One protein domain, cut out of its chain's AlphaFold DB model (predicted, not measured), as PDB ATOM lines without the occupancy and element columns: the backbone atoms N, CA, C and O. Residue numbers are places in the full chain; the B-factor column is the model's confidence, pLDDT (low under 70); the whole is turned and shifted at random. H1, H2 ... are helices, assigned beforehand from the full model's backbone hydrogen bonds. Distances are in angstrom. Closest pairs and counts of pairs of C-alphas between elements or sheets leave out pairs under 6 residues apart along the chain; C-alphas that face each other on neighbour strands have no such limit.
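What this domain is: This is residues 13 to 150 of the 151 residues of an uncharacterized protein of Hyphomonas sp (UniProt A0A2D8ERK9). A long helical hairpin, H2 and H3, has the shorter H1 crossing H3 near its last residues, and after H3 the backbone turns a corner at residues 87 to 90 into a second layer made of H4 and H5. H4 and H5 form a staggered hairpin that overlaps only near where each begins, so that the two point away from each other; the looping residues 103 to 131 reach one end of the long axis, and residues 145 to 150 stick out at the other. The 138 printed residues hold five named helices in the order H1 to H5, with no named strand: the class is all helix. The whole is loose, with a radius of gyration of the C-alphas of 18.5 A and spans of 57 by 41 by 28 A.

Where its parts are: Find C-alpha 13 at (-4.792, 28.474, 38.892); from there H1 runs over residues 13 to 25. Residues 40 to 63 are H2, the longest helix at 34.6 A, and residues 66 to 86 are H3, 30.2 A. Next come H4, residues 91 to 102, beginning at C-alpha 91 at (-5.138, 18.154, 34.201), and H5, residues 132 to 148, 24.7 A long and ending at C-alpha 148 at (15.024, 19.492, 21.719).

How they stand to each other: Start at H3, the hub, which touches three other helices. It forms a hairpin with H2, opposite ways at a shallow tilt of 16 degrees; look at Ala 60 and Ala 69, whose C-alphas are the closest at 5.1 A. With residues 78 to 85 alone H3 touches H1, the closest C-alphas being those of Ile 19 and Gly 82 at 5.9 A. H1 and H3 run the same way at a steep tilt of 69 degrees, only just short of about perpendicular. H3 and H4 only just touch, and only at the corner by their link, with 3 pairs of C-alphas within 8 A; the closest are Ala 84 and Phe 91 at 6.4 A. H4 and H5 form a hairpin, opposite ways at a shallow tilt of 28 degrees, with the C-alphas of Ala 94 and Ile 132 closest at 6.2 A. H1 and H4 are only just apart, at 8.4 A. In H1, H2, H3, H4 and H5 every O i to N i+4 pair is within hydrogen-bond range.

The domain as a whole: The C-alphas of Ser 110 and Arg 150, the two farthest apart, are 57.0 A from each other. The printed part has no cut. The links H1 to H2 and H4 to H5 are long; in the latter, residues 106 to 107 pair with 121 to 122, antiparallel. The mean pLDDT of the printed part is 94.2, and residue 13 alone is under 70.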
ATOM      1  N   ASP A  13      -6.169  28.336  38.472       63.31
ATOM      2  CA  ASP A  13      -4.792  28.474  38.892       63.31
ATOM      3  C   ASP A  13      -4.627  28.229  40.401       63.31
ATOM      4  O   ASP A  13      -3.621  27.659  40.798       63.31
ATOM      5  N   THR A  14      -5.576  28.591  41.268       80.00
ATOM      6  CA  THR A  14      -5.424  28.474  42.735       80.00
ATOM      7  C   THR A  14      -5.214  27.038  43.200       80.00
ATOM      8  O   THR A  14      -4.187  26.749  43.810       80.00
ATOM      9  N   LEU A  15      -6.110  26.109  42.854       91.06
ATOM     10  CA  LEU A  15      -6.005  24.721  43.323       91.06
ATOM     11  C   LEU A  15      -4.735  24.041  42.809       91.06
ATOM     12  O   LEU A  15      -4.039  23.356  43.554       91.06
ATOM     13  N   ILE A  16      -4.401  24.230  41.533       90.75
ATOM     14  CA  ILE A  16      -3.241  23.565  40.933       90.75
ATOM     15  C   ILE A  16      -1.935  24.212  41.392       90.75
ATOM     16  O   ILE A  16      -0.949  23.501  41.602       90.75
ATOM     17  N   ARG A  17      -1.922  25.526  41.647       91.88
ATOM     18  CA  ARG A  17      -0.790  26.205  42.291       91.88
ATOM     19  C   ARG A  17      -0.603  25.763  43.734       91.88
ATOM     20  O   ARG A  17       0.543  25.587  44.136       91.88
ATOM     21  N   ASP A  18      -1.676  25.534  44.486       95.56
ATOM     22  CA  ASP A  18      -1.590  25.011  45.853       95.56
ATOM     23  C   ASP A  18      -0.998  23.598  45.863       95.56
ATOM     24  O   ASP A  18      -0.113  23.294  46.666       95.56
ATOM     25  N   ILE A  19      -1.407  22.754  44.912       96.88
ATOM     26  CA  ILE A  19      -0.843  21.413  44.721       96.88
ATOM     27  C   ILE A  19       0.633  21.484  44.318       96.88
ATOM     28  O   ILE A  19       1.457  20.741  44.856       96.88
ATOM     29  N   ASP A  20       0.998  22.380  43.406       95.06
ATOM     30  CA  ASP A  20       2.387  22.587  43.004       95.06
ATOM     31  C   ASP A  20       3.255  23.094  44.168       95.06
ATOM     32  O   ASP A  20       4.348  22.575  44.404       95.06
ATOM     33  N   ALA A  21       2.744  24.047  44.952       96.19
ATOM     34  CA  ALA A  21       3.402  24.563  46.144       96.19
ATOM     35  C   ALA A  21       3.582  23.476  47.212       96.19
ATOM     36  O   ALA A  21       4.660  23.378  47.802       96.19
ATOM     37  N   PHE A  22       2.570  22.631  47.432       97.62
ATOM     38  CA  PHE A  22       2.649  21.488  48.338       97.62
ATOM     39  C   PHE A  22       3.766  20.528  47.920       97.62
ATOM     40  O   PHE A  22       4.669  20.247  48.708       97.62
ATOM     41  N   HIS A  23       3.770  20.076  46.663       97.38
ATOM     42  CA  HIS A  23       4.776  19.120  46.202       97.38
ATOM     43  C   HIS A  23       6.193  19.702  46.242       97.38
ATOM     44  O   HIS A  23       7.118  19.020  46.685       97.38
ATOM     45  N   LYS A  24       6.361  20.983  45.885       96.25
ATOM     46  CA  LYS A  24       7.638  21.700  46.023       96.25
ATOM     47  C   LYS A  24       8.090  21.804  47.477       96.25
ATOM     48  O   LYS A  24       9.255  21.540  47.765       96.25
ATOM     49  N   LYS A  25       7.185  22.156  48.397       97.56
ATOM     50  CA  LYS A  25       7.477  22.276  49.835       97.56
ATOM     51  C   LYS A  25       8.000  20.965  50.422       97.56
ATOM     52  O   LYS A  25       8.909  21.002  51.247       97.56
ATOM     53  N   TYR A  26       7.443  19.833  49.997       97.56
ATOM     54  CA  TYR A  26       7.821  18.507  50.491       97.56
ATOM     55  C   TYR A  26       8.848  17.777  49.610       97.56
ATOM     56  O   TYR A  26       9.188  16.632  49.890       97.56
ATOM     57  N   GLY A  27       9.393  18.437  48.584       96.81
ATOM     58  CA  GLY A  27      10.485  17.899  47.767       96.81
ATOM     59  C   GLY A  27      10.083  16.779  46.804       96.81
ATOM     60  O   GLY A  27      10.954  16.052  46.322       96.81
ATOM     61  N   PHE A  28       8.793  16.636  46.502       96.69
ATOM     62  CA  PHE A  28       8.328  15.699  45.485       96.69
ATOM     63  C   PHE A  28       8.681  16.195  44.082       96.69
ATOM     64  O   PHE A  28       8.721  17.397  43.807       96.69
ATOM     65  N   LYS A  29       8.909  15.250  43.172       95.12
ATOM     66  CA  LYS A  29       9.193  15.524  41.763       95.12
ATOM     67  C   LYS A  29       8.052  15.008  40.900       95.12
ATOM     68  O   LYS A  29       7.510  13.940  41.174       95.12
ATOM     69  N   LYS A  30       7.701  15.772  39.864       95.25
ATOM     70  CA  LYS A  30       6.841  15.276  38.787       95.25
ATOM     71  C   LYS A  30       7.565  14.168  38.033       95.25
ATOM     72  O   LYS A  30       8.790  14.195  37.940       95.25
ATOM     73  N   ASN A  31       6.797  13.259  37.451       96.94
ATOM     74  CA  ASN A  31       7.298  12.326  36.459       96.94
ATOM     75  C   ASN A  31       7.893  13.080  35.259       96.94
ATOM     76  O   ASN A  31       7.350  14.100  34.826       96.94
ATOM     77  N   ASP A  32       8.974  12.557  34.690       94.94
ATOM     78  CA  ASP A  32       9.685  13.232  33.597       94.94
ATOM     79  C   ASP A  32       8.859  13.284  32.306       94.94
ATOM     80  O   ASP A  32       9.024  14.188  31.489       94.94
ATOM     81  N   THR A  33       7.929  12.342  32.134       95.62
ATOM     82  CA  THR A  33       7.057  12.258  30.959       95.62
ATOM     83  C   THR A  33       5.586  12.298  31.355       95.62
ATOM     84  O   THR A  33       5.224  11.943  32.477       95.62
ATOM     85  N   VAL A  34       4.718  12.703  30.424       97.81
ATOM     86  CA  VAL A  34       3.261  12.545  30.576       97.81
ATOM     87  C   VAL A  34       2.892  11.057  30.528       97.81
ATOM     88  O   VAL A  34       2.601  10.498  29.458       97.81
ATOM     89  N   SER A  35       2.917  10.393  31.679       97.38
ATOM     90  CA  SER A  35       2.574   8.977  31.819       97.38
ATOM     91  C   SER A  35       2.283   8.607  33.269       97.38
ATOM     92  O   SER A  35       2.603   9.339  34.201       97.38
ATOM     93  N   ILE A  36       1.724   7.413  33.458       97.88
ATOM     94  CA  ILE A  36       1.804   6.741  34.755       97.88
ATOM     95  C   ILE A  36       3.296   6.422  35.010       97.88
ATOM     96  O   ILE A  36       3.948   5.934  34.081       97.88
ATOM     97  N   PRO A  37       3.853   6.732  36.195       97.06
ATOM     98  CA  PRO A  37       5.224   6.370  36.555       97.06
ATOM     99  C   PRO A  37       5.401   4.852  36.696       97.06
ATOM    100  O   PRO A  37       4.474   4.161  37.109       97.06
ATOM    101  N   ASP A  38       6.617   4.350  36.461       96.69
ATOM    102  CA  ASP A  38       6.966   2.935  36.696       96.69
ATOM    103  C   ASP A  38       7.137   2.591  38.194       96.69
ATOM    104  O   ASP A  38       7.307   1.429  38.571       96.69
ATOM    105  N   ASP A  39       7.081   3.601  39.069       97.12
ATOM    106  CA  ASP A  39       7.104   3.445  40.522       97.12
ATOM    107  C   ASP A  39       5.763   2.890  41.035       97.12
ATOM    108  O   ASP A  39       4.816   3.618  41.346       97.12
ATOM    109  N   ASN A  40       5.690   1.561  41.126       97.00
ATOM    110  CA  ASN A  40       4.501   0.860  41.602       97.00
ATOM    111  C   ASN A  40       4.145   1.186  43.059       97.00
ATOM    112  O   ASN A  40       2.968   1.116  43.411       97.00
ATOM    113  N   GLU A  41       5.117   1.515  43.913       97.81
ATOM    114  CA  GLU A  41       4.831   1.881  45.303       97.81
ATOM    115  C   GLU A  41       4.054   3.196  45.334       97.81
ATOM    116  O   GLU A  41       2.967   3.256  45.916       97.81
ATOM    117  N   LEU A  42       4.540   4.203  44.603       97.06
ATOM    118  CA  LEU A  42       3.852   5.479  44.448       97.06
ATOM    119  C   LEU A  42       2.455   5.305  43.839       97.06
ATOM    120  O   LEU A  42       1.480   5.839  44.369       97.06
ATOM    121  N   VAL A  43       2.332   4.557  42.737       98.12
ATOM    122  CA  VAL A  43       1.044   4.358  42.046       98.12
ATOM    123  C   VAL A  43       0.024   3.672  42.957       98.12
ATOM    124  O   VAL A  43      -1.126   4.119  43.044       98.12
ATOM    125  N   ASN A  44       0.439   2.627  43.677       98.12
ATOM    126  CA  ASN A  44      -0.431   1.920  44.614       98.12
ATOM    127  C   ASN A  44      -0.835   2.817  45.786       98.12
ATOM    128  O   ASN A  44      -2.014   2.858  46.129       98.12
ATOM    129  N   PHE A  45       0.108   3.582  46.339       97.50
ATOM    130  CA  PHE A  45      -0.147   4.522  47.426       97.50
ATOM    131  C   PHE A  45      -1.156   5.609  47.030       97.50
ATOM    132  O   PHE A  45      -2.141   5.846  47.725       97.50
ATOM    133  N   ARG A  46      -0.980   6.243  45.863       97.81
ATOM    134  CA  ARG A  46      -1.937   7.251  45.370       97.81
ATOM    135  C   ARG A  46      -3.319   6.657  45.106       97.81
ATOM    136  O   ARG A  46      -4.328   7.316  45.355       97.81
ATOM    137  N   THR A  47      -3.370   5.417  44.626       98.00
ATOM    138  CA  THR A  47      -4.633   4.713  44.373       98.00
ATOM    139  C   THR A  47      -5.351   4.359  45.674       98.00
ATOM    140  O   THR A  47      -6.563   4.546  45.756       98.00
ATOM    141  N   SER A  48      -4.636   3.880  46.699       98.19
ATOM    142  CA  SER A  48      -5.253   3.527  47.982       98.19
ATOM    143  C   SER A  48      -5.851   4.746  48.679       98.19
ATOM    144  O   SER A  48      -6.971   4.654  49.164       98.19
ATOM    145  N   PHE A  49      -5.168   5.891  48.635       95.88
ATOM    146  CA  PHE A  49      -5.668   7.149  49.197       95.88
ATOM    147  C   PHE A  49      -6.967   7.611  48.517       95.88
ATOM    148  O   PHE A  49      -7.936   7.938  49.187       95.88
ATOM    149  N   LEU A  50      -7.059   7.546  47.182       97.81
ATOM    150  CA  LEU A  50      -8.315   7.867  46.480       97.81
ATOM    151  C   LEU A  50      -9.484   6.955  46.891       97.81
ATOM    152  O   LEU A  50     -10.634   7.394  46.919       97.81
ATOM    153  N   LEU A  51      -9.205   5.678  47.165       98.38
ATOM    154  CA  LEU A  51     -10.215   4.725  47.626       98.38
ATOM    155  C   LEU A  51     -10.631   4.987  49.078       98.38
ATOM    156  O   LEU A  51     -11.809   4.823  49.398       98.38
ATOM    157  N   GLU A  52      -9.684   5.389  49.923       97.56
ATOM    158  CA  GLU A  52      -9.912   5.778  51.314       97.56
ATOM    159  C   GLU A  52     -10.872   6.969  51.393       97.56
ATOM    160  O   GLU A  52     -11.969   6.804  51.927       97.56
ATOM    161  N   GLU A  53     -10.570   8.088  50.728       97.94
ATOM    162  CA  GLU A  53     -11.432   9.282  50.789       97.94
ATOM    163  C   GLU A  53     -12.837   9.041  50.225       97.94
ATOM    164  O   GLU A  53     -13.845   9.565  50.708       97.94
ATOM    165  N   LEU A  54     -12.952   8.185  49.205       98.50
ATOM    166  CA  LEU A  54     -14.258   7.787  48.685       98.50
ATOM    167  C   LEU A  54     -15.061   6.974  49.713       98.50
ATOM    168  O   LEU A  54     -16.291   7.108  49.800       98.50
ATOM    169  N   ALA A  55     -14.387   6.113  50.479       98.50
ATOM    170  CA  ALA A  55     -15.011   5.373  51.565       98.50
ATOM    171  C   ALA A  55     -15.444   6.321  52.692       98.50
ATOM    172  O   ALA A  55     -16.566   6.177  53.189       98.50
ATOM    173  N   GLU A  56     -14.626   7.314  53.042       98.06
ATOM    174  CA  GLU A  56     -14.965   8.340  54.034       98.06
ATOM    175  C   GLU A  56     -16.191   9.154  53.620       98.06
ATOM    176  O   GLU A  56     -17.171   9.227  54.371       98.06
ATOM    177  N   TYR A  57     -16.218   9.646  52.377       98.62
ATOM    178  CA  TYR A  57     -17.380  10.333  51.813       98.62
ATOM    179  C   TYR A  57     -18.646   9.470  51.921       98.62
ATOM    180  O   TYR A  57     -19.694   9.921  52.391       98.62
ATOM    181  N   THR A  58     -18.561   8.190  51.550       98.56
ATOM    182  CA  THR A  58     -19.706   7.265  51.610       98.56
ATOM    183  C   THR A  58     -20.216   7.073  53.045       98.56
ATOM    184  O   THR A  58     -21.433   7.030  53.288       98.56
ATOM    185  N   GLN A  59     -19.306   6.992  54.019       98.50
ATOM    186  CA  GLN A  59     -19.657   6.910  55.436       98.50
ATOM    187  C   GLN A  59     -20.301   8.207  55.939       98.50
ATOM    188  O   GLN A  59     -21.323   8.146  56.631       98.50
ATOM    189  N   ALA A  60     -19.757   9.368  55.568       98.56
ATOM    190  CA  ALA A  60     -20.293  10.673  55.942       98.56
ATOM    191  C   ALA A  60     -21.721  10.872  55.415       98.56
ATOM    192  O   ALA A  60     -22.616  11.261  56.169       98.56
ATOM    193  N   ILE A  61     -21.986  10.488  54.160       98.44
ATOM    194  CA  ILE A  61     -23.335  10.524  53.574       98.44
ATOM    195  C   ILE A  61     -24.305   9.614  54.334       98.44
ATOM    196  O   ILE A  61     -25.426  10.029  54.636       98.44
ATOM    197  N   THR A  62     -23.879   8.400  54.695       98.31
ATOM    198  CA  THR A  62     -24.705   7.466  55.485       98.31
ATOM    199  C   THR A  62     -25.094   8.066  56.837       98.31
ATOM    200  O   THR A  62     -26.241   7.945  57.271       98.31
ATOM    201  N   LYS A  63     -24.152   8.757  57.484       98.44
ATOM    202  CA  LYS A  63     -24.348   9.428  58.775       98.44
ATOM    203  C   LYS A  63     -25.057  10.784  58.658       98.44
ATOM    204  O   LYS A  63     -25.444  11.341  59.681       98.44
ATOM    205  N   LYS A  64     -25.255  11.297  57.437       98.12
ATOM    206  CA  LYS A  64     -25.700  12.672  57.152       98.12
ATOM    207  C   LYS A  64     -24.815  13.734  57.818       98.12
ATOM    208  O   LYS A  64     -25.301  14.792  58.216       98.12
ATOM    209  N   ASP A  65     -23.521  13.449  57.928       98.56
ATOM    210  CA  ASP A  65     -22.536  14.382  58.462       98.56
ATOM    211  C   ASP A  65     -22.084  15.332  57.350       98.56
ATOM    212  O   ASP A  65     -21.405  14.936  56.406       98.56
ATOM    213  N   THR A  66     -22.520  16.589  57.434       98.62
ATOM    214  CA  THR A  66     -22.255  17.587  56.387       98.62
ATOM    215  C   THR A  66     -20.798  18.038  56.378       98.62
ATOM    216  O   THR A  66     -20.253  18.266  55.303       98.62
ATOM    217  N   ALA A  67     -20.174  18.164  57.552       98.56
ATOM    218  CA  ALA A  67     -18.792  18.616  57.647       98.56
ATOM    219  C   ALA A  67     -17.848  17.532  57.123       98.56
ATOM    220  O   ALA A  67     -17.063  17.811  56.225       98.56
ATOM    221  N   ALA A  68     -18.017  16.287  57.581       98.50
ATOM    222  CA  ALA A  68     -17.211  15.166  57.096       98.50
ATOM    223  C   ALA A  68     -17.430  14.889  55.597       98.50
ATOM    224  O   ALA A  68     -16.506  14.498  54.893       98.50
ATOM    225  N   ALA A  69     -18.643  15.111  55.075       98.62
ATOM    226  CA  ALA A  69     -18.889  14.962  53.642       98.62
ATOM    227  C   ALA A  69     -18.176  16.042  52.816       98.62
ATOM    228  O   ALA A  69     -17.704  15.741  51.723       98.62
ATOM    229  N   LEU A  70     -18.120  17.287  53.306       98.44
ATOM    230  CA  LEU A  70     -17.381  18.361  52.641       98.44
ATOM    231  C   LEU A  70     -15.871  18.101  52.677       98.44
ATOM    232  O   LEU A  70     -15.225  18.266  51.649       98.44
ATOM    233  N   ASP A  71     -15.351  17.672  53.825       98.25
ATOM    234  CA  ASP A  71     -13.941  17.326  54.043       98.25
ATOM    235  C   ASP A  71     -13.477  16.261  53.039       98.25
ATOM    236  O   ASP A  71     -12.687  16.556  52.144       98.25
ATOM    237  N   ALA A  72     -14.143  15.101  53.028       98.31
ATOM    238  CA  ALA A  72     -13.826  14.016  52.101       98.31
ATOM    239  C   ALA A  72     -13.965  14.421  50.617       98.31
ATOM    240  O   ALA A  72     -13.230  13.942  49.757       98.31
ATOM    241  N   LEU A  73     -14.903  15.317  50.268       98.31
ATOM    242  CA  LEU A  73     -15.009  15.834  48.896       98.31
ATOM    243  C   LEU A  73     -13.811  16.712  48.511       98.31
ATOM    244  O   LEU A  73     -13.353  16.633  47.368       98.31
ATOM    245  N   VAL A  74     -13.325  17.547  49.431       97.69
ATOM    246  CA  VAL A  74     -12.119  18.358  49.222       97.69
ATOM    247  C   VAL A  74     -10.899  17.450  49.099       97.69
ATOM    248  O   VAL A  74     -10.130  17.620  48.150       97.69
ATOM    249  N   ASP A  75     -10.768  16.442  49.959       98.06
ATOM    250  CA  ASP A  75      -9.634  15.516  49.943       98.06
ATOM    251  C   ASP A  75      -9.584  14.672  48.668       98.06
ATOM    252  O   ASP A  75      -8.526  14.572  48.040       98.06
ATOM    253  N   ILE A  76     -10.726  14.179  48.169       98.19
ATOM    254  CA  ILE A  76     -10.793  13.511  46.857       98.19
ATOM    255  C   ILE A  76     -10.211  14.408  45.758       98.19
ATOM    256  O   ILE A  76      -9.426  13.941  44.927       98.19
ATOM    257  N   VAL A  77     -10.583  15.693  45.727       97.19
ATOM    258  CA  VAL A  77     -10.082  16.638  44.719       97.19
ATOM    259  C   VAL A  77      -8.591  16.898  44.917       97.19
ATOM    260  O   VAL A  77      -7.830  16.823  43.950       97.19
ATOM    261  N   TYR A  78      -8.155  17.149  46.151       97.12
ATOM    262  CA  TYR A  78      -6.758  17.429  46.480       97.12
ATOM    263  C   TYR A  78      -5.848  16.258  46.086       97.12
ATOM    264  O   TYR A  78      -4.814  16.433  45.434       97.12
ATOM    265  N   ILE A  79      -6.267  15.031  46.399       97.56
ATOM    266  CA  ILE A  79      -5.521  13.817  46.078       97.56
ATOM    267  C   ILE A  79      -5.561  13.537  44.578       97.56
ATOM    268  O   ILE A  79      -4.522  13.198  44.008       97.56
ATOM    269  N   ALA A  80      -6.697  13.719  43.902       97.94
ATOM    270  CA  ALA A  80      -6.782  13.537  42.455       97.94
ATOM    271  C   ALA A  80      -5.855  14.504  41.699       97.94
ATOM    272  O   ALA A  80      -5.085  14.069  40.839       97.94
ATOM    273  N   LEU A  81      -5.870  15.792  42.060       97.38
ATOM    274  CA  LEU A  81      -4.985  16.802  41.473       97.38
ATOM    275  C   LEU A  81      -3.515  16.522  41.794       97.38
ATOM    276  O   LEU A  81      -2.672  16.595  40.903       97.38
ATOM    277  N   GLY A  82      -3.199  16.139  43.035       97.69
ATOM    278  CA  GLY A  82      -1.839  15.763  43.419       97.69
ATOM    279  C   GLY A  82      -1.317  14.544  42.660       97.69
ATOM    280  O   GLY A  82      -0.173  14.532  42.216       97.69
ATOM    281  N   THR A  83      -2.169  13.547  42.423       98.31
ATOM    282  CA  THR A  83      -1.819  12.371  41.615       98.31
ATOM    283  C   THR A  83      -1.568  12.762  40.161       98.31
ATOM    284  O   THR A  83      -0.561  12.357  39.586       98.31
ATOM    285  N   ALA A  84      -2.428  13.599  39.573       98.00
ATOM    286  CA  ALA A  84      -2.218  14.110  38.221       98.00
ATOM    287  C   ALA A  84      -0.913  14.920  38.108       98.00
ATOM    288  O   ALA A  84      -0.175  14.748  37.140       98.00
ATOM    289  N   TRP A  85      -0.593  15.741  39.116       97.75
ATOM    290  CA  TRP A  85       0.656  16.501  39.188       97.75
ATOM    291  C   TRP A  85       1.877  15.575  39.230       97.75
ATOM    292  O   TRP A  85       2.789  15.743  38.422       97.75
ATOM    293  N   LEU A  86       1.871  14.565  40.109       98.12
ATOM    294  CA  LEU A  86       2.954  13.580  40.233       98.12
ATOM    295  C   LEU A  86       3.176  12.812  38.931       98.12
ATOM    296  O   LEU A  86       4.314  12.547  38.563       98.12
ATOM    297  N   PHE A  87       2.106  12.500  38.203       98.19
ATOM    298  CA  PHE A  87       2.159  11.773  36.929       98.19
ATOM    299  C   PHE A  87       2.422  12.700  35.730       98.19
ATOM    300  O   PHE A  87       2.435  12.254  34.584       98.19
ATOM    301  N   ASN A  88       2.615  14.000  35.984       97.31
ATOM    302  CA  ASN A  88       2.816  15.021  34.962       97.31
ATOM    303  C   ASN A  88       1.687  15.049  33.911       97.31
ATOM    304  O   ASN A  88       1.913  15.283  32.725       97.31
ATOM    305  N   LEU A  89       0.455  14.765  34.342       97.81
ATOM    306  CA  LEU A  89      -0.722  14.777  33.480       97.81
ATOM    307  C   LEU A  89      -1.242  16.215  33.310       97.81
ATOM    308  O   LEU A  89      -1.342  16.947  34.300       97.81
ATOM    309  N   PRO A  90      -1.642  16.627  32.090       96.62
ATOM    310  CA  PRO A  90      -2.138  17.974  31.807       96.62
ATOM    311  C   PRO A  90      -3.590  18.156  32.285       96.62
ATOM    312  O   PRO A  90      -4.523  18.257  31.483       96.62
ATOM    313  N   PHE A  91      -3.798  18.170  33.605       95.75
ATOM    314  CA  PHE A  91      -5.138  18.154  34.201       95.75
ATOM    315  C   PHE A  91      -5.995  19.358  33.788       95.75
ATOM    316  O   PHE A  91      -7.173  19.177  33.499       95.75
ATOM    317  N   GLU A  92      -5.426  20.564  33.694       93.38
ATOM    318  CA  GLU A  92      -6.159  21.775  33.274       93.38
ATOM    319  C   GLU A  92      -6.733  21.633  31.868       93.38
ATOM    320  O   GLU A  92      -7.932  21.819  31.663       93.38
ATOM    321  N   LYS A  93      -5.903  21.205  30.911       95.50
ATOM    322  CA  LYS A  93      -6.327  20.968  29.525       95.50
ATOM    323  C   LYS A  93      -7.403  19.884  29.451       95.50
ATOM    324  O   LYS A  93      -8.400  20.034  28.745       95.50
ATOM    325  N   ALA A  94      -7.231  18.805  30.218       97.31
ATOM    326  CA  ALA A  94      -8.224  17.738  30.303       97.31
ATOM    327  C   ALA A  94      -9.549  18.242  30.902       97.31
ATOM    328  O   ALA A  94     -10.620  17.916  30.389       97.31
ATOM    329  N   TRP A  95      -9.492  19.066  31.953       95.38
ATOM    330  CA  TRP A  95     -10.664  19.672  32.580       95.38
ATOM    331  C   TRP A  95     -11.424  20.565  31.603       95.38
ATOM    332  O   TRP A  95     -12.647  20.473  31.514       95.38
ATOM    333  N   GLU A  96     -10.722  21.395  30.836       94.94
ATOM    334  CA  GLU A  96     -11.327  22.273  29.833       94.94
ATOM    335  C   GLU A  96     -12.039  21.499  28.728       94.94
ATOM    336  O   GLU A  96     -13.192  21.805  28.405       94.94
ATOM    337  N   GLU A  97     -11.405  20.456  28.192       97.31
ATOM    338  CA  GLU A  97     -12.006  19.624  27.151       97.31
ATOM    339  C   GLU A  97     -13.226  18.851  27.690       97.31
ATOM    340  O   GLU A  97     -14.289  18.821  27.056       97.31
ATOM    341  N   VAL A  98     -13.144  18.322  28.917       96.38
ATOM    342  CA  VAL A  98     -14.283  17.700  29.616       96.38
ATOM    343  C   VAL A  98     -15.408  18.703  29.851       96.38
ATOM    344  O   VAL A  98     -16.570  18.380  29.591       96.38
ATOM    345  N   GLN A  99     -15.095  19.911  30.315       95.56
ATOM    346  CA  GLN A  99     -16.081  20.946  30.604       95.56
ATOM    347  C   GLN A  99     -16.797  21.385  29.325       95.56
ATOM    348  O   GLN A  99     -18.029  21.392  29.272       95.56
ATOM    349  N   LYS A 100     -16.050  21.648  28.252       95.38
ATOM    350  CA  LYS A 100     -16.581  21.960  26.919       95.38
ATOM    351  C   LYS A 100     -17.523  20.872  26.405       95.38
ATOM    352  O   LYS A 100     -18.585  21.185  25.862       95.38
ATOM    353  N   ALA A 101     -17.182  19.594  26.583       96.12
ATOM    354  CA  ALA A 101     -18.064  18.491  26.211       96.12
ATOM    355  C   ALA A 101     -19.291  18.385  27.138       96.12
ATOM    356  O   ALA A 101     -20.409  18.148  26.671       96.12
ATOM    357  N   ASN A 102     -19.119  18.579  28.446       95.44
ATOM    358  CA  ASN A 102     -20.192  18.495  29.435       95.44
ATOM    359  C   ASN A 102     -21.246  19.589  29.252       95.44
ATOM    360  O   ASN A 102     -22.436  19.279  29.306       95.44
ATOM    361  N   MET A 103     -20.834  20.819  28.947       95.50
ATOM    362  CA  MET A 103     -21.748  21.947  28.724       95.50
ATOM    363  C   MET A 103     -22.591  21.813  27.448       95.50
ATOM    364  O   MET A 103     -23.613  22.478  27.313       95.50
ATOM    365  N   LYS A 104     -22.224  20.906  26.531       95.75
ATOM    366  CA  LYS A 104     -23.040  20.541  25.356       95.75
ATOM    367  C   LYS A 104     -24.096  19.471  25.653       95.75
ATOM    368  O   LYS A 104     -24.856  19.094  24.758       95.75
ATOM    369  N   LYS A 105     -24.122  18.910  26.864       94.25
ATOM    370  CA  LYS A 105     -25.158  17.953  27.265       94.25
ATOM    371  C   LYS A 105     -26.455  18.684  27.617       94.25
ATOM    372  O   LYS A 105     -26.467  19.885  27.860       94.25
ATOM    373  N   ILE A 106     -27.559  17.943  27.666       92.31
ATOM    374  CA  ILE A 106     -28.882  18.494  27.985       92.31
ATOM    375  C   ILE A 106     -29.493  17.787  29.191       92.31
ATOM    376  O   ILE A 106     -29.306  16.585  29.387       92.31
ATOM    377  N   ARG A 107     -30.262  18.518  30.002       89.88
ATOM    378  CA  ARG A 107     -30.989  17.926  31.129       89.88
ATOM    379  C   ARG A 107     -32.078  16.978  30.621       89.88
ATOM    380  O   ARG A 107     -32.837  17.328  29.714       89.88
ATOM    381  N   ALA A 108     -32.175  15.786  31.209       87.00
ATOM    382  CA  ALA A 108     -33.241  14.850  30.873       87.00
ATOM    383  C   ALA A 108     -34.615  15.436  31.253       87.00
ATOM    384  O   ALA A 108     -34.814  15.912  32.369       87.00
ATOM    385  N   LYS A 109     -35.581  15.391  30.325       80.88
ATOM    386  CA  LYS A 109     -36.950  15.902  30.550       80.88
ATOM    387  C   LYS A 109     -37.797  14.999  31.453       80.88
ATOM    388  O   LYS A 109     -38.807  15.432  31.991       80.88
ATOM    389  N   SER A 110     -37.397  13.744  31.606       78.75
ATOM    390  CA  SER A 110     -38.048  12.745  32.450       78.75
ATOM    391  C   SER A 110     -36.985  11.881  33.115       78.75
ATOM    392  O   SER A 110     -35.822  11.914  32.706       78.75
ATOM    393  N   LYS A 111     -37.385  11.057  34.094       80.75
ATOM    394  CA  LYS A 111     -36.502  10.010  34.623       80.75
ATOM    395  C   LYS A 111     -35.914   9.221  33.456       80.75
ATOM    396  O   LYS A 111     -36.663   8.702  32.622       80.75
ATOM    397  N   SER A 112     -34.589   9.194  33.354       73.69
ATOM    398  CA  SER A 112     -33.952   8.495  32.244       73.69
ATOM    399  C   SER A 112     -34.173   6.992  32.406       73.69
ATOM    400  O   SER A 112     -34.075   6.459  33.511       73.69
ATOM    401  N   LYS A 113     -34.455   6.279  31.309       72.31
ATOM    402  CA  LYS A 113     -34.599   4.811  31.355       72.31
ATOM    403  C   LYS A 113     -33.308   4.115  31.805       72.31
ATOM    404  O   LYS A 113     -33.368   3.023  32.347       72.31
ATOM    405  N   LYS A 114     -32.150   4.751  31.577       76.56
ATOM    406  CA  LYS A 114     -30.828   4.188  31.877       76.56
ATOM    407  C   LYS A 114     -30.447   4.298  33.355       76.56
ATOM    408  O   LYS A 114     -29.811   3.388  33.866       76.56
ATOM    409  N   ARG A 115     -30.783   5.410  34.020       77.81
ATOM    410  CA  ARG A 115     -30.364   5.684  35.409       77.81
ATOM    411  C   ARG A 115     -31.524   5.834  36.395       77.81
ATOM    412  O   ARG A 115     -31.285   6.023  37.580       77.81
ATOM    413  N   GLY A 116     -32.775   5.801  35.931       79.56
ATOM    414  CA  GLY A 116     -33.970   5.856  36.782       79.56
ATOM    415  C   GLY A 116     -34.175   7.178  37.535       79.56
ATOM    416  O   GLY A 116     -35.042   7.258  38.404       79.56
ATOM    417  N   THR A 117     -33.409   8.226  37.211       81.06
ATOM    418  CA  THR A 117     -33.362   9.489  37.963       81.06
ATOM    419  C   THR A 117     -33.691  10.702  37.094       81.06
ATOM    420  O   THR A 117     -33.420  10.714  35.892       81.06
ATOM    421  N   SER A 118     -34.294  11.726  37.708       81.44
ATOM    422  CA  SER A 118     -34.581  13.041  37.110       81.44
ATOM    423  C   SER A 118     -33.394  14.007  37.174       81.44
ATOM    424  O   SER A 118     -33.460  15.103  36.617       81.44
ATOM    425  N   PHE A 119     -32.313  13.618  37.851       83.81
ATOM    426  CA  PHE A 119     -31.069  14.389  37.929       83.81
ATOM    427  C   PHE A 119     -30.108  14.093  36.769       83.81
ATOM    428  O   PHE A 119     -28.989  14.589  36.753       83.81
ATOM    429  N   ASP A 120     -30.527  13.275  35.799       86.94
ATOM    430  CA  ASP A 120     -29.658  12.850  34.707       86.94
ATOM    431  C   ASP A 120     -29.421  13.972  33.683       86.94
ATOM    432  O   ASP A 120     -30.325  14.735  33.318       86.94
ATOM    433  N   VAL A 121     -28.196  14.013  33.166       89.94
ATOM    434  CA  VAL A 121     -27.769  14.903  32.087       89.94
ATOM    435  C   VAL A 121     -27.309  14.020  30.931       89.94
ATOM    436  O   VAL A 121     -26.365  13.238  31.052       89.94
ATOM    437  N   VAL A 122     -28.003  14.119  29.798       91.38
ATOM    438  CA  VAL A 122     -27.885  13.174  28.683       91.38
ATOM    439  C   VAL A 122     -27.169  13.783  27.483       91.38
ATOM    440  O   VAL A 122     -27.180  14.994  27.259       91.38
ATOM    441  N   LYS A 123     -26.548  12.908  26.692       93.62
ATOM    442  CA  LYS A 123     -25.850  13.253  25.450       93.62
ATOM    443  C   LYS A 123     -26.889  13.449  24.328       93.62
ATOM    444  O   LYS A 123     -27.589  12.480  24.021       93.62
ATOM    445  N   PRO A 124     -27.043  14.651  23.737       93.31
ATOM    446  CA  PRO A 124     -27.950  14.854  22.606       93.31
ATOM    447  C   PRO A 124     -27.412  14.217  21.311       93.31
ATOM    448  O   PRO A 124     -26.259  13.791  21.236       93.31
ATOM    449  N   LYS A 125     -28.248  14.165  20.263       94.69
ATOM    450  CA  LYS A 125     -27.821  13.723  18.924       94.69
ATOM    451  C   LYS A 125     -26.682  14.620  18.424       94.69
ATOM    452  O   LYS A 125     -26.800  15.838  18.485       94.69
ATOM    453  N   GLY A 126     -25.611  14.010  17.915       94.81
ATOM    454  CA  GLY A 126     -24.432  14.730  17.417       94.81
ATOM    455  C   GLY A 126     -23.463  15.206  18.506       94.81
ATOM    456  O   GLY A 126     -22.489  15.875  18.188       94.81
ATOM    457  N   TRP A 127     -23.701  14.867  19.778       96.81
ATOM    458  CA  TRP A 127     -22.737  15.130  20.845       96.81
ATOM    459  C   TRP A 127     -21.465  14.298  20.658       96.81
ATOM    460  O   TRP A 127     -21.544  13.090  20.421       96.81
ATOM    461  N   THR A 128     -20.306  14.930  20.834       96.56
ATOM    462  CA  THR A 128     -18.989  14.288  20.794       96.56
ATOM    463  C   THR A 128     -18.390  14.197  22.200       96.56
ATOM    464  O   THR A 128     -18.581  15.120  23.001       96.56
ATOM    465  N   PRO A 129     -17.690  13.098  22.535       97.38
ATOM    466  CA  PRO A 129     -16.947  13.003  23.786       97.38
ATOM    467  C   PRO A 129     -15.769  13.984  23.832       97.38
ATOM    468  O   PRO A 129     -15.332  14.429  22.773       97.38
ATOM    469  N   PRO A 130     -15.284  14.325  25.042       97.56
ATOM    470  CA  PRO A 130     -14.021  15.040  25.180       97.56
ATOM    471  C   PRO A 130     -12.873  14.193  24.624       97.56
ATOM    472  O   PRO A 130     -12.836  12.983  24.869       97.56
ATOM    473  N   ASP A 131     -11.950  14.826  23.904       98.12
ATOM    474  CA  ASP A 131     -10.797  14.155  23.296       98.12
ATOM    475  C   ASP A 131      -9.563  14.191  24.213       98.12
ATOM    476  O   ASP A 131      -8.676  15.036  24.100       98.12
ATOM    477  N   ILE A 132      -9.533  13.275  25.184       98.19
ATOM    478  CA  ILE A 132      -8.424  13.174  26.147       98.19
ATOM    479  C   ILE A 132      -7.155  12.609  25.498       98.19
ATOM    480  O   ILE A 132      -6.051  12.949  25.920       98.19
ATOM    481  N   GLU A 133      -7.291  11.770  24.468       98.12
ATOM    482  CA  GLU A 133      -6.141  11.220  23.746       98.12
ATOM    483  C   GLU A 133      -5.371  12.334  23.035       98.12
ATOM    484  O   GLU A 133      -4.147  12.408  23.172       98.12
ATOM    485  N   GLN A 134      -6.085  13.252  22.378       98.19
ATOM    486  CA  GLN A 134      -5.488  14.429  21.757       98.19
ATOM    487  C   GLN A 134      -4.793  15.333  22.786       98.19
ATOM    488  O   GLN A 134      -3.661  15.754  22.555       98.19
ATOM    489  N   VAL A 135      -5.406  15.570  23.954       98.38
ATOM    490  CA  VAL A 135      -4.785  16.357  25.040       98.38
ATOM    491  C   VAL A 135      -3.447  15.750  25.483       98.38
ATOM    492  O   VAL A 135      -2.467  16.471  25.678       98.38
ATOM    493  N   ILE A 136      -3.382  14.422  25.633       98.38
ATOM    494  CA  ILE A 136      -2.142  13.721  25.999       98.38
ATOM    495  C   ILE A 136      -1.112  13.789  24.869       98.38
ATOM    496  O   ILE A 136       0.073  13.988  25.140       98.38
ATOM    497  N   TYR A 137      -1.540  13.613  23.618       98.19
ATOM    498  CA  TYR A 137      -0.665  13.705  22.453       98.19
ATOM    499  C   TYR A 137      -0.001  15.087  22.360       98.19
ATOM    500  O   TYR A 137       1.224  15.166  22.323       98.19
ATOM    501  N   GLU A 138      -0.783  16.165  22.428       97.81
ATOM    502  CA  GLU A 138      -0.279  17.542  22.348       97.81
ATOM    503  C   GLU A 138       0.700  17.883  23.476       97.81
ATOM    504  O   GLU A 138       1.717  18.534  23.238       97.81
ATOM    505  N   GLU A 139       0.431  17.430  24.705       97.38
ATOM    506  CA  GLU A 139       1.351  17.672  25.821       97.38
ATOM    507  C   GLU A 139       2.680  16.926  25.638       97.38
ATOM    508  O   GLU A 139       3.744  17.468  25.936       97.38
ATOM    509  N   ARG A 140       2.648  15.703  25.095       97.44
ATOM    510  CA  ARG A 140       3.864  14.932  24.797       97.44
ATOM    511  C   ARG A 140       4.687  15.553  23.673       97.44
ATOM    512  O   ARG A 140       5.910  15.584  23.789       97.44
ATOM    513  N   GLU A 141       4.049  16.050  22.614       97.31
ATOM    514  CA  GLU A 141       4.756  16.743  21.529       97.31
ATOM    515  C   GLU A 141       5.428  18.018  22.042       97.31
ATOM    516  O   GLU A 141       6.622  18.212  21.819       97.31
ATOM    517  N   LYS A 142       4.717  18.813  22.850       95.19
ATOM    518  CA  LYS A 142       5.291  19.997  23.496       95.19
ATOM    519  C   LYS A 142       6.513  19.652  24.360       95.19
ATOM    520  O   LYS A 142       7.543  20.313  24.254       95.19
ATOM    521  N   GLN A 143       6.443  18.593  25.173       93.06
ATOM    522  CA  GLN A 143       7.592  18.145  25.975       93.06
ATOM    523  C   GLN A 143       8.802  17.748  25.116       93.06
ATOM    524  O   GLN A 143       9.945  18.013  25.500       93.06
ATOM    525  N   ARG A 144       8.574  17.127  23.951       93.00
ATOM    526  CA  ARG A 144       9.643  16.771  23.002       93.00
ATOM    527  C   ARG A 144      10.289  18.015  22.398       93.00
ATOM    528  O   ARG A 144      11.514  18.092  22.359       93.00
ATOM    529  N   GLU A 145       9.489  18.989  21.972       91.88
ATOM    530  CA  GLU A 145       9.976  20.269  21.441       91.88
ATOM    531  C   GLU A 145      10.798  21.043  22.483       91.88
ATOM    532  O   GLU A 145      11.914  21.479  22.193       91.88
ATOM    533  N   ASP A 146      10.303  21.139  23.720       88.94
ATOM    534  CA  ASP A 146      10.996  21.804  24.830       88.94
ATOM    535  C   ASP A 146      12.325  21.118  25.182       88.94
ATOM    536  O   ASP A 146      13.291  21.781  25.564       88.94
ATOM    537  N   THR A 147      12.388  19.790  25.050       86.44
ATOM    538  CA  THR A 147      13.620  19.018  25.268       86.44
ATOM    539  C   THR A 147      14.626  19.259  24.144       86.44
ATOM    540  O   THR A 147      15.801  19.486  24.422       86.44
ATOM    541  N   ASN A 148      14.171  19.271  22.888       84.56
ATOM    542  CA  ASN A 148      15.024  19.492  21.719       84.56
ATOM    543  C   ASN A 148      15.588  20.921  21.649       84.56
ATOM    544  O   ASN A 148      16.698  21.101  21.170       84.56
ATOM    545  N   ASN A 149      14.862  21.923  22.155       80.44
ATOM    546  CA  ASN A 149      15.293  23.328  22.161       80.44
ATOM    547  C   ASN A 149      16.284  23.687  23.288       80.44
ATOM    548  O   ASN A 149      16.732  24.832  23.370       80.44
ATOM    549  N   ARG A 150      16.596  22.754  24.198       73.31
ATOM    550  CA  ARG A 150      17.548  22.959  25.310       73.31
ATOM    551  C   ARG A 150      18.978  22.501  24.994       73.31
ATOM    552  O   ARG A 150      19.841  22.630  25.864       73.31
TER     553      ARG A 150